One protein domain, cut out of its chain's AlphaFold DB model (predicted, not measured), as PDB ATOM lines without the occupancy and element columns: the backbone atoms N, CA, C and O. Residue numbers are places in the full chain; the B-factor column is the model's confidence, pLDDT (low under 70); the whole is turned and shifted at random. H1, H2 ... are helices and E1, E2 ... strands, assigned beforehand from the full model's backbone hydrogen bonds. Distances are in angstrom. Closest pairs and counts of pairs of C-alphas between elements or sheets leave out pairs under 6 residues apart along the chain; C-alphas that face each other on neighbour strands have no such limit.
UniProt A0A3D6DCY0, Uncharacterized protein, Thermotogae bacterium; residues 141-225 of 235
ATOM      1  N   GLU A 141     -31.020 -45.515   2.867       68.88
ATOM      2  CA  GLU A 141     -31.985 -44.994   1.887       68.88
ATOM      3  C   GLU A 141     -32.270 -43.511   2.121       68.88
ATOM      4  O   GLU A 141     -32.362 -42.742   1.168       68.88
ATOM      5  N   PHE A 142     -32.341 -43.093   3.390       73.25
ATOM      6  CA  PHE A 142     -32.501 -41.683   3.739       73.25
ATOM      7  C   PHE A 142     -31.322 -40.865   3.206       73.25
ATOM      8  O   PHE A 142     -31.534 -39.880   2.505       73.25
ATOM      9  N   LEU A 143     -30.085 -41.311   3.463       78.69
ATOM     10  CA  LEU A 143     -28.889 -40.643   2.946       78.69
ATOM     11  C   LEU A 143     -28.895 -40.575   1.409       78.69
ATOM     12  O   LEU A 143     -28.534 -39.544   0.850       78.69
ATOM     13  N   ASP A 144     -29.312 -41.647   0.728       81.88
ATOM     14  CA  ASP A 144     -29.342 -41.693  -0.736       81.88
ATOM     15  C   ASP A 144     -30.346 -40.706  -1.347       81.88
ATOM     16  O   ASP A 144     -30.014 -39.990  -2.293       81.88
ATOM     17  N   GLU A 145     -31.561 -40.633  -0.800       80.94
ATOM     18  CA  GLU A 145     -32.579 -39.696  -1.283       80.94
ATOM     19  C   GLU A 145     -32.218 -38.246  -0.941       80.94
ATOM     20  O   GLU A 145     -32.381 -37.368  -1.791       80.94
ATOM     21  N   THR A 146     -31.662 -37.980   0.248       81.62
ATOM     22  CA  THR A 146     -31.191 -36.628   0.578       81.62
ATOM     23  C   THR A 146     -30.045 -36.203  -0.337       81.62
ATOM     24  O   THR A 146     -30.044 -35.074  -0.815       81.62
ATOM     25  N   LEU A 147     -29.115 -37.103  -0.671       87.75
ATOM     26  CA  LEU A 147     -28.047 -36.807  -1.630       87.75
ATOM     27  C   LEU A 147     -28.577 -36.463  -3.018       87.75
ATOM     28  O   LEU A 147     -28.070 -35.527  -3.627       87.75
ATOM     29  N   LYS A 148     -29.587 -37.184  -3.520       88.00
ATOM     30  CA  LYS A 148     -30.213 -36.865  -4.815       88.00
ATOM     31  C   LYS A 148     -30.858 -35.484  -4.797       88.00
ATOM     32  O   LYS A 148     -30.683 -34.724  -5.743       88.00
ATOM     33  N   LEU A 149     -31.565 -35.161  -3.713       86.50
ATOM     34  CA  LEU A 149     -32.225 -33.869  -3.543       86.50
ATOM     35  C   LEU A 149     -31.219 -32.714  -3.417       86.50
ATOM     36  O   LEU A 149     -31.436 -31.644  -3.975       86.50
ATOM     37  N   CYS A 150     -30.099 -32.918  -2.720       88.50
ATOM     38  CA  CYS A 150     -29.027 -31.926  -2.668       88.50
ATOM     39  C   CYS A 150     -28.323 -31.796  -4.028       88.50
ATOM     40  O   CYS A 150     -28.079 -30.681  -4.481       88.50
ATOM     41  N   ALA A 151     -28.040 -32.915  -4.703       91.06
ATOM     42  CA  ALA A 151     -27.348 -32.940  -5.990       91.06
ATOM     43  C   ALA A 151     -28.133 -32.236  -7.105       91.06
ATOM     44  O   ALA A 151     -27.517 -31.567  -7.929       91.06
ATOM     45  N   SER A 152     -29.471 -32.313  -7.109       89.06
ATOM     46  CA  SER A 152     -30.297 -31.608  -8.102       89.06
ATOM     47  C   SER A 152     -30.198 -30.083  -8.012       89.06
ATOM     48  O   SER A 152     -30.532 -29.402  -8.976       89.06
ATOM     49  N   ASN A 153     -29.740 -29.557  -6.874       88.94
ATOM     50  CA  ASN A 153     -29.551 -28.125  -6.640       88.94
ATOM     51  C   ASN A 153     -28.084 -27.689  -6.790       88.94
ATOM     52  O   ASN A 153     -27.761 -26.551  -6.460       88.94
ATOM     53  N   CYS A 154     -27.193 -28.582  -7.231       91.12
ATOM     54  CA  CYS A 154     -25.776 -28.283  -7.418       91.12
ATOM     55  C   CYS A 154     -25.457 -28.029  -8.893       91.12
ATOM     56  O   CYS A 154     -26.049 -28.633  -9.795       91.12
ATOM     57  N   SER A 155     -24.450 -27.198  -9.141       94.12
ATOM     58  CA  SER A 155     -23.797 -27.112 -10.441       94.12
ATOM     59  C   SER A 155     -23.070 -28.425 -10.773       94.12
ATOM     60  O   SER A 155     -22.778 -29.242  -9.893       94.12
ATOM     61  N   LYS A 156     -22.769 -28.667 -12.056       93.62
ATOM     62  CA  LYS A 156     -21.928 -29.810 -12.452       93.62
ATOM     63  C   LYS A 156     -20.472 -29.537 -12.076       93.62
ATOM     64  O   LYS A 156     -19.968 -28.444 -12.315       93.62
ATOM     65  N   GLY A 157     -19.777 -30.544 -11.563       91.88
ATOM     66  CA  GLY A 157     -18.373 -30.439 -11.175       91.88
ATOM     67  C   GLY A 157     -17.572 -31.702 -11.471       91.88
ATOM     68  O   GLY A 157     -18.119 -32.780 -11.705       91.88
ATOM     69  N   ALA A 158     -16.245 -31.564 -11.463       90.50
ATOM     70  CA  ALA A 158     -15.333 -32.681 -11.669       90.50
ATOM     71  C   ALA A 158     -15.309 -33.619 -10.454       90.50
ATOM     72  O   ALA A 158     -15.398 -33.188  -9.301       90.50
ATOM     73  N   TYR A 159     -15.144 -34.915 -10.715       91.75
ATOM     74  CA  TYR A 159     -14.957 -35.891  -9.649       91.75
ATOM     75  C   TYR A 159     -13.617 -35.674  -8.936       91.75
ATOM     76  O   TYR A 159     -12.577 -35.509  -9.572       91.75
ATOM     77  N   SER A 160     -13.635 -35.782  -7.608       88.56
ATOM     78  CA  SER A 160     -12.440 -35.885  -6.779       88.56
ATOM     79  C   SER A 160     -12.551 -37.104  -5.874       88.56
ATOM     80  O   SER A 160     -13.580 -37.347  -5.246       88.56
ATOM     81  N   SER A 161     -11.469 -37.877  -5.785       84.75
ATOM     82  CA  SER A 161     -11.364 -39.007  -4.855       84.75
ATOM     83  C   SER A 161     -11.096 -38.567  -3.413       84.75
ATOM     84  O   SER A 161     -11.209 -39.381  -2.489       84.75
ATOM     85  N   ARG A 162     -10.730 -37.293  -3.214       86.94
ATOM     86  CA  ARG A 162     -10.474 -36.719  -1.894       86.94
ATOM     87  C   ARG A 162     -11.803 -36.488  -1.170       86.94
ATOM     88  O   ARG A 162     -12.747 -35.999  -1.788       86.94
ATOM     89  N   PRO A 163     -11.900 -36.834   0.124       84.31
ATOM     90  CA  PRO A 163     -13.087 -36.520   0.903       84.31
ATOM     91  C   PRO A 163     -13.240 -35.002   1.040       84.31
ATOM     92  O   PRO A 163     -12.252 -34.293   1.230       84.31
ATOM     93  N   VAL A 164     -14.479 -34.522   0.979       87.31
ATOM     94  CA  VAL A 164     -14.817 -33.131   1.286       87.31
ATOM     95  C   VAL A 164     -15.061 -33.024   2.783       87.31
ATOM     96  O   VAL A 164     -15.744 -33.872   3.364       87.31
ATOM     97  N   VAL A 165     -14.474 -32.012   3.418       85.81
ATOM     98  CA  VAL A 165     -14.588 -31.780   4.859       85.81
ATOM     99  C   VAL A 165     -15.169 -30.396   5.082       85.81
ATOM    100  O   VAL A 165     -14.586 -29.416   4.635       85.81
ATOM    101  N   LEU A 166     -16.282 -30.327   5.804       81.62
ATOM    102  CA  LEU A 166     -16.938 -29.083   6.187       81.62
ATOM    103  C   LEU A 166     -17.059 -28.995   7.703       81.62
ATOM    104  O   LEU A 166     -17.278 -30.001   8.382       81.62
ATOM    105  N   ALA A 167     -16.924 -27.788   8.241       75.00
ATOM    106  CA  ALA A 167     -17.304 -27.518   9.616       75.00
ATOM    107  C   ALA A 167     -18.835 -27.452   9.697       75.00
ATOM    108  O   ALA A 167     -19.486 -26.799   8.887       75.00
ATOM    109  N   LEU A 168     -19.403 -28.160  10.662       69.25
ATOM    110  CA  LEU A 168     -20.809 -28.090  11.013       69.25
ATOM    111  C   LEU A 168     -20.968 -27.205  12.231       69.25
ATOM    112  O   LEU A 168     -20.231 -27.356  13.208       69.25
ATOM    113  N   ASN A 169     -22.017 -26.395  12.236       61.75
ATOM    114  CA  ASN A 169     -22.358 -25.577  13.391       61.75
ATOM    115  C   ASN A 169     -23.298 -26.320  14.368       61.75
ATOM    116  O   ASN A 169     -24.147 -25.740  15.042       61.75
ATOM    117  N   VAL A 170     -23.164 -27.649  14.421       58.12
ATOM    118  CA  VAL A 170     -23.939 -28.538  15.294       58.12
ATOM    119  C   VAL A 170     -23.219 -28.694  16.626       58.12
ATOM    120  O   VAL A 170     -21.992 -28.716  16.688       58.12
ATOM    121  N   ASN A 171     -23.996 -28.914  17.692       55.31
ATOM    122  CA  ASN A 171     -23.496 -29.294  19.010       55.31
ATOM    123  C   ASN A 171     -22.350 -30.336  18.891       55.31
ATOM    124  O   ASN A 171     -22.608 -31.468  18.453       55.31
ATOM    125  N   PRO A 172     -21.107 -29.993  19.290       53.25
ATOM    126  CA  PRO A 172     -19.886 -30.762  19.005       53.25
ATOM    127  C   PRO A 172     -19.872 -32.172  19.612       53.25
ATOM    128  O   PRO A 172     -18.967 -32.959  19.346       53.25
ATOM    129  N   ARG A 173     -20.885 -32.515  20.415       53.97
ATOM    130  CA  ARG A 173     -21.060 -33.823  21.054       53.97
ATOM    131  C   ARG A 173     -21.797 -34.859  20.196       53.97
ATOM    132  O   ARG A 173     -21.850 -36.022  20.591       53.97
ATOM    133  N   LYS A 174     -22.384 -34.489  19.051       63.59
ATOM    134  CA  LYS A 174     -23.064 -35.459  18.172       63.59
ATOM    135  C   LYS A 174     -22.061 -36.114  17.220       63.59
ATOM    136  O   LYS A 174     -21.642 -35.511  16.241       63.59
ATOM    137  N   ASN A 175     -21.728 -37.372  17.502       72.81
ATOM    138  CA  ASN A 175     -20.922 -38.220  16.629       72.81
ATOM    139  C   ASN A 175     -21.819 -39.263  15.959       72.81
ATOM    140  O   ASN A 175     -22.507 -40.018  16.651       72.81
ATOM    141  N   PHE A 176     -21.809 -39.337  14.631       73.62
ATOM    142  CA  PHE A 176     -22.457 -40.433  13.916       73.62
ATOM    143  C   PHE A 176     -21.775 -40.714  12.579       73.62
ATOM    144  O   PHE A 176     -21.112 -39.867  11.986       73.62
ATOM    145  N   VAL A 177     -21.970 -41.938  12.107       76.81
ATOM    146  CA  VAL A 177     -21.555 -42.384  10.781       76.81
ATOM    147  C   VAL A 177     -22.811 -42.814  10.046       76.81
ATOM    148  O   VAL A 177     -23.641 -43.533  10.608       76.81
ATOM    149  N   SER A 178     -22.949 -42.352   8.813       77.56
ATOM    150  CA  SER A 178     -23.976 -42.789   7.879       77.56
ATOM    151  C   SER A 178     -23.304 -43.234   6.589       77.56
ATOM    152  O   SER A 178     -22.314 -42.648   6.152       77.56
ATOM    153  N   SER A 179     -23.798 -44.303   5.984       78.88
ATOM    154  CA  SER A 179     -23.240 -44.818   4.739       78.88
ATOM    155  C   SER A 179     -24.341 -45.300   3.819       78.88
ATOM    156  O   SER A 179     -25.307 -45.913   4.267       78.88
ATOM    157  N   SER A 180     -24.151 -45.066   2.528       80.62
ATOM    158  CA  SER A 180     -24.955 -45.647   1.459       80.62
ATOM    159  C   SER A 180     -24.025 -46.230   0.395       80.62
ATOM    160  O   SER A 180     -22.794 -46.157   0.501       80.62
ATOM    161  N   LYS A 181     -24.586 -46.873  -0.630       81.06
ATOM    162  CA  LYS A 181     -23.793 -47.502  -1.689       81.06
ATOM    163  C   LYS A 181     -22.911 -46.454  -2.380       81.06
ATOM    164  O   LYS A 181     -23.398 -45.593  -3.105       81.06
ATOM    165  N   GLY A 182     -21.599 -46.552  -2.157       83.62
ATOM    166  CA  GLY A 182     -20.622 -45.631  -2.734       83.62
ATOM    167  C   GLY A 182     -20.530 -44.267  -2.045       83.62
ATOM    168  O   GLY A 182     -19.916 -43.374  -2.628       83.62
ATOM    169  N   VAL A 183     -21.093 -44.100  -0.840       87.56
ATOM    170  CA  VAL A 183     -21.008 -42.868  -0.034       87.56
ATOM    171  C   VAL A 183     -20.713 -43.204   1.421       87.56
ATOM    172  O   VAL A 183     -21.320 -44.096   2.014       87.56
ATOM    173  N   LEU A 184     -19.805 -42.446   2.022       87.38
ATOM    174  CA  LEU A 184     -19.581 -42.427   3.457       87.38
ATOM    175  C   LEU A 184     -19.707 -40.993   3.969       87.38
ATOM    176  O   LEU A 184     -19.002 -40.103   3.497       87.38
ATOM    177  N   LEU A 185     -20.577 -40.805   4.952       86.12
ATOM    178  CA  LEU A 185     -20.765 -39.565   5.685       86.12
ATOM    179  C   LEU A 185     -20.349 -39.784   7.139       86.12
ATOM    180  O   LEU A 185     -20.919 -40.616   7.847       86.12
ATOM    181  N   VAL A 186     -19.363 -39.028   7.603       85.75
ATOM    182  CA  VAL A 186     -18.919 -39.062   9.000       85.75
ATOM    183  C   VAL A 186     -19.132 -37.690   9.604       85.75
ATOM    184  O   VAL A 186     -18.584 -36.714   9.108       85.75
ATOM    185  N   VAL A 187     -19.885 -37.623  10.699       80.75
ATOM    186  CA  VAL A 187     -19.980 -36.421  11.524       80.75
ATOM    187  C   VAL A 187     -19.284 -36.676  12.846       80.75
ATOM    188  O   VAL A 187     -19.672 -37.571  13.602       80.75
ATOM    189  N   ARG A 188     -18.226 -35.910  13.110       80.94
ATOM    190  CA  ARG A 188     -17.429 -36.032  14.332       80.94
ATOM    191  C   ARG A 188     -16.925 -34.671  14.778       80.94
ATOM    192  O   ARG A 188     -16.320 -33.964  13.980       80.94
ATOM    193  N   ASN A 189     -17.125 -34.338  16.052       78.12
ATOM    194  CA  ASN A 189     -16.615 -33.106  16.668       78.12
ATOM    195  C   ASN A 189     -16.941 -31.835  15.854       78.12
ATOM    196  O   ASN A 189     -16.056 -31.023  15.597       78.12
ATOM    197  N   GLY A 190     -18.186 -31.699  15.381       75.50
ATOM    198  CA  GLY A 190     -18.592 -30.542  14.572       75.50
ATOM    199  C   GLY A 190     -17.955 -30.493  13.178       75.50
ATOM    200  O   GLY A 190     -17.881 -29.431  12.580       75.50
ATOM    201  N   LYS A 191     -17.468 -31.616  12.639       82.19
ATOM    202  CA  LYS A 191     -17.009 -31.724  11.247       82.19
ATOM    203  C   LYS A 191     -17.821 -32.769  10.505       82.19
ATOM    204  O   LYS A 191     -18.044 -33.853  11.042       82.19
ATOM    205  N   LEU A 192     -18.209 -32.453   9.278       84.75
ATOM    206  CA  LEU A 192     -18.815 -33.353   8.308       84.75
ATOM    207  C   LEU A 192     -17.760 -33.756   7.287       84.75
ATOM    208  O   LEU A 192     -17.164 -32.910   6.632       84.75
ATOM    209  N   VAL A 193     -17.536 -35.054   7.148       87.50
ATOM    210  CA  VAL A 193     -16.648 -35.636   6.144       87.50
ATOM    211  C   VAL A 193     -17.504 -36.434   5.175       87.50
ATOM    212  O   VAL A 193     -18.097 -37.444   5.559       87.50
ATOM    213  N   LEU A 194     -17.552 -35.986   3.925       89.31
ATOM    214  CA  LEU A 194     -18.273 -36.636   2.842       89.31
ATOM    215  C   LEU A 194     -17.278 -37.281   1.880       89.31
ATOM    216  O   LEU A 194     -16.433 -36.615   1.280       89.31
ATOM    217  N   ARG A 195     -17.390 -38.596   1.703       90.44
ATOM    218  CA  ARG A 195     -16.631 -39.351   0.704       90.44
ATOM    219  C   ARG A 195     -17.594 -40.010  -0.265       90.44
ATOM    220  O   ARG A 195     -18.457 -40.775   0.156       90.44
ATOM    221  N   ILE A 196     -17.402 -39.763  -1.556       91.94
ATOM    222  CA  ILE A 196     -18.236 -40.305  -2.631       91.94
ATOM    223  C   ILE A 196     -17.350 -41.072  -3.621       91.94
ATOM    224  O   ILE A 196     -16.246 -40.655  -3.972       91.94
ATOM    225  N   SER A 197     -17.817 -42.241  -4.048       92.81
ATOM    226  CA  SER A 197     -17.190 -43.034  -5.108       92.81
ATOM    227  C   SER A 197     -17.478 -42.432  -6.482       92.81
ATOM    228  O   SER A 197     -18.548 -41.868  -6.694       92.81
ATOM    229  N   ARG A 198     -16.564 -42.615  -7.439       92.44
ATOM    230  CA  ARG A 198     -16.727 -42.114  -8.814       92.44
ATOM    231  C   ARG A 198     -18.061 -42.524  -9.438       92.44
ATOM    232  O   ARG A 198     -18.807 -41.675  -9.903       92.44
ATOM    233  N   LYS A 199     -18.403 -43.811  -9.337       93.50
ATOM    234  CA  LYS A 199     -19.672 -44.346  -9.841       93.50
ATOM    235  C   LYS A 199     -20.879 -43.621  -9.245       93.50
ATOM    236  O   LYS A 199     -21.809 -43.278  -9.962       93.50
ATOM    237  N   LYS A 200     -20.864 -43.362  -7.935       92.25
ATOM    238  CA  LYS A 200     -21.977 -42.680  -7.272       92.25
ATOM    239  C   LYS A 200     -22.062 -41.197  -7.636       92.25
ATOM    240  O   LYS A 200     -23.157 -40.663  -7.738       92.25
ATOM    241  N   HIS A 201     -20.926 -40.536  -7.844       93.75
ATOM    242  CA  HIS A 201     -20.878 -39.157  -8.339       93.75
ATOM    243  C   HIS A 201     -21.496 -39.041  -9.738       93.75
ATOM    244  O   HIS A 201     -22.333 -38.171  -9.960       93.75
ATOM    245  N   GLU A 202     -21.176 -39.981 -10.631       92.69
ATOM    246  CA  GLU A 202     -21.789 -40.089 -11.960       92.69
ATOM    247  C   GLU A 202     -23.303 -40.369 -11.864       92.69
ATOM    248  O   GLU A 202     -24.090 -39.671 -12.502       92.69
ATOM    249  N   GLU A 203     -23.731 -41.303 -11.000       92.94
ATOM    250  CA  GLU A 203     -25.154 -41.596 -10.730       92.94
ATOM    251  C   GLU A 203     -25.943 -40.371 -10.225       92.94
ATOM    252  O   GLU A 203     -27.142 -40.271 -10.475       92.94
ATOM    253  N   LEU A 204     -25.291 -39.445  -9.515       91.81
ATOM    254  CA  LEU A 204     -25.896 -38.208  -9.009       91.81
ATOM    255  C   LEU A 204     -25.901 -37.065 -10.044       91.81
ATOM    256  O   LEU A 204     -26.311 -35.956  -9.712       91.81
ATOM    257  N   GLY A 205     -25.450 -37.303 -11.280       93.38
ATOM    258  CA  GLY A 205     -25.387 -36.278 -12.331       93.38
ATOM    259  C   GLY A 205     -24.100 -35.446 -12.327       93.38
ATOM    260  O   GLY A 205     -24.056 -34.385 -12.946       93.38
ATOM    261  N   SER A 206     -23.046 -35.940 -11.670       94.75
ATOM    262  CA  SER A 206     -21.749 -35.270 -11.500       94.75
ATOM    263  C   SER A 206     -21.834 -33.893 -10.818       94.75
ATOM    264  O   SER A 206     -21.335 -32.911 -11.370       94.75
ATOM    265  N   PRO A 207     -22.452 -33.782  -9.626       94.38
ATOM    266  CA  PRO A 207     -22.568 -32.508  -8.920       94.38
ATOM    267  C   PRO A 207     -21.199 -31.996  -8.450       94.38
ATOM    268  O   PRO A 207     -20.283 -32.780  -8.182       94.38
ATOM    269  N   ASN A 208     -21.056 -30.685  -8.290       94.50
ATOM    270  CA  ASN A 208     -19.925 -30.096  -7.591       94.50
ATOM    271  C   ASN A 208     -19.895 -30.628  -6.149       94.50
ATOM    272  O   ASN A 208     -20.844 -30.463  -5.388       94.50
ATOM    273  N   LEU A 209     -18.807 -31.314  -5.786       90.19
ATOM    274  CA  LEU A 209     -18.703 -32.015  -4.506       90.19
ATOM    275  C   LEU A 209     -18.683 -31.065  -3.299       90.19
ATOM    276  O   LEU A 209     -19.098 -31.486  -2.220       90.19
ATOM    277  N   MET A 210     -18.224 -29.820  -3.472       89.56
ATOM    278  CA  MET A 210     -18.243 -28.816  -2.405       89.56
ATOM    279  C   MET A 210     -19.670 -28.319  -2.164       89.56
ATOM    280  O   MET A 210     -20.177 -28.463  -1.054       89.56
ATOM    281  N   GLU A 211     -20.356 -27.865  -3.217       90.75
ATOM    282  CA  GLU A 211     -21.762 -27.429  -3.139       90.75
ATOM    283  C   GLU A 211     -22.670 -28.548  -2.618       90.75
ATOM    284  O   GLU A 211     -23.565 -28.318  -1.805       90.75
ATOM    285  N   LEU A 212     -22.418 -29.791  -3.040       90.88
ATOM    286  CA  LEU A 212     -23.146 -30.952  -2.544       90.88
ATOM    287  C   LEU A 212     -22.951 -31.126  -1.037       90.88
ATOM    288  O   LEU A 212     -23.922 -31.371  -0.325       90.88
ATOM    289  N   ALA A 213     -21.711 -31.023  -0.559       88.81
ATOM    290  CA  ALA A 213     -21.410 -31.151   0.858       88.81
ATOM    291  C   ALA A 213     -22.034 -30.006   1.673       88.81
ATOM    292  O   ALA A 213     -22.548 -30.267   2.757       88.81
ATOM    293  N   GLU A 214     -22.048 -28.775   1.154       88.44
ATOM    294  CA  GLU A 214     -22.665 -27.610   1.806       88.44
ATOM    295  C   GLU A 214     -24.186 -27.734   1.869       88.44
ATOM    296  O   GLU A 214     -24.790 -27.556   2.927       88.44
ATOM    297  N   ASN A 215     -24.819 -28.116   0.760       87.19
ATOM    298  CA  ASN A 215     -26.254 -28.385   0.716       87.19
ATOM    299  C   ASN A 215     -26.636 -29.515   1.676       87.19
ATOM    300  O   ASN A 215     -27.652 -29.422   2.369       87.19
ATOM    301  N   LEU A 216     -25.805 -30.557   1.762       86.31
ATOM    302  CA  LEU A 216     -25.979 -31.645   2.717       86.31
ATOM    303  C   LEU A 216     -25.810 -31.150   4.161       86.31
ATOM    304  O   LEU A 216     -26.631 -31.480   5.010       86.31
ATOM    305  N   ALA A 217     -24.787 -30.342   4.445       82.06
ATOM    306  CA  ALA A 217     -24.548 -29.754   5.762       82.06
ATOM    307  C   ALA A 217     -25.728 -28.882   6.216       82.06
ATOM    308  O   ALA A 217     -26.236 -29.074   7.317       82.06
ATOM    309  N   ASN A 218     -26.236 -28.016   5.336       80.75
ATOM    310  CA  ASN A 218     -27.397 -27.165   5.594       80.75
ATOM    311  C   ASN A 218     -28.664 -27.981   5.885       80.75
ATOM    312  O   ASN A 218     -29.422 -27.666   6.805       80.75
ATOM    313  N   GLU A 219     -28.902 -29.042   5.112       78.31
ATOM    314  CA  GLU A 219     -30.033 -29.932   5.356       78.31
ATOM    315  C   GLU A 219     -29.861 -30.665   6.696       78.31
ATOM    316  O   GLU A 219     -30.798 -30.756   7.491       78.31
ATOM    317  N   TRP A 220     -28.639 -31.093   7.018       74.88
ATOM    318  CA  TRP A 220     -28.310 -31.699   8.306       74.88
ATOM    319  C   TRP A 220     -28.503 -30.749   9.488       74.88
ATOM    320  O   TRP A 220     -29.049 -31.167  10.514       74.88
ATOM    321  N   ASP A 221     -28.124 -29.482   9.356       72.06
ATOM    322  CA  ASP A 221     -28.313 -28.466  10.391       72.06
ATOM    323  C   ASP A 221     -29.799 -28.213  10.656       72.06
ATOM    324  O   ASP A 221     -30.213 -28.139  11.817       72.06
ATOM    325  N   ARG A 222     -30.639 -28.188   9.612       68.81
ATOM    326  CA  ARG A 222     -32.104 -28.113   9.768       68.81
ATOM    327  C   ARG A 222     -32.667 -29.317  10.517       68.81
ATOM    328  O   ARG A 222     -33.532 -29.157  11.377       68.81
ATOM    329  N   TRP A 223     -32.160 -30.512  10.230       65.12
ATOM    330  CA  TRP A 223     -32.564 -31.741  10.915       65.12
ATOM    331  C   TRP A 223     -32.087 -31.811  12.371       65.12
ATOM    332  O   TRP A 223     -32.739 -32.446  13.206       65.12
ATOM    333  N   LEU A 224     -30.950 -31.185  12.684       63.78
ATOM    334  CA  LEU A 224     -30.294 -31.278  13.988       63.78
ATOM    335  C   LEU A 224     -30.532 -30.078  14.913       63.78
ATOM    336  O   LEU A 224     -30.221 -30.216  16.103       63.78
ATOM    337  N   GLY A 225     -31.121 -28.985  14.416       56.06
ATOM    338  CA  GLY A 225     -31.564 -27.837  15.217       56.06
ATOM    339  C   GLY A 225     -30.719 -26.555  15.122       56.06
ATOM    340  O   GLY A 225     -30.782 -25.770  16.057       56.06
TER     341      GLY A 225
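Overview. This is residues 141 to 225 of the 235 residues of an uncharacterized protein of Thermotogae bacterium (UniProt A0A3D6DCY0). A four-stranded sheet forms a slab with two helices, H1 and H3, packed over one face and no named helix over the other; H1 crosses above the E2 and E3 side, H3 runs slantwise above E1 and E4. The short helix H2 sits at the end of the sheet where E3 begins and E4 ends. The printed part has 85 residues with three named helices and four named strands, in the order H1 E1 E2 E3 E4 H2 H3. The sheet's order is E1 E4 E3 E2, all antiparallel, and the class is mixed, helices and strands. The whole is compact, with a radius of gyration of the C-alphas of 11.9 A, and its outline is elongated, with spans of 34 by 22 by 21 A.

Along the chain. The sheet holds E1, residues 164 to 167, E2, residues 176 to 180, E3, residues 183 to 188 and 16.3 A long, and E4, residues 191 to 196 and 16.4 A long. C-alpha 164, where E1 begins, is at (-14.817, -33.131, 1.286). H1 is residues 141 to 151, 15.1 A long, beginning with C-alpha 141 at (-31.985, -44.994, 1.887). H2 is residues 198 to 203, 8.7 A long. H3, the longest helix, is residues 209 to 224, 21.8 A long, and ends with C-alpha 224 at (-30.294, -31.278, 13.988).

Arrangement. E2, E3 and E4 form a meander, each strand the antiparallel neighbour of the one before, and E2 and E3, and E3 and E4, are hairpins. With E1 as antiparallel neighbour of E4, the four strands form a Greek key. N 164 and O 194 are 2.9 A apart between E1 and E4, N 186 and O 193 2.9 A between E3 and E4, and N 178 and O 185 2.8 A between E2 and E3, within hydrogen-bond range. H3 is over E1 and E4 at a height over the sheet of 9.5 A, at 41 degrees to E1 on the local plane; its closest C-alphas to E1 are those of Met 210 and Val 164, 6.6 A. H1, on the same face, is over E3 and E2 and runs across the strands, at 85 degrees to E3 on the local plane. This gives two layers, helices on one face of a sheet. H1 and H3 touch, at a steep tilt of 55 degrees, opposite ways, H3 with residues 212 to 216 alone; the closest C-alphas are those of Cys 150 and Asn 215, 5.6 A. H2 only grazes the sheet, with residues 198 to 202, and is apart from H1. In H1, H2 and H3 every O i to N i+4 pair is within hydrogen-bond range.

Size, cuts and confidence. The two C-alphas farthest apart are those of Lys 156 and Arg 173, 33.8 A. The printed part has no cut. The link from H1 to E1, residues 152 to 163, is long. The mean pLDDT of the printed part is 82.5; residue 141, residues 168 to 174 and residues 222 to 225 are under 70.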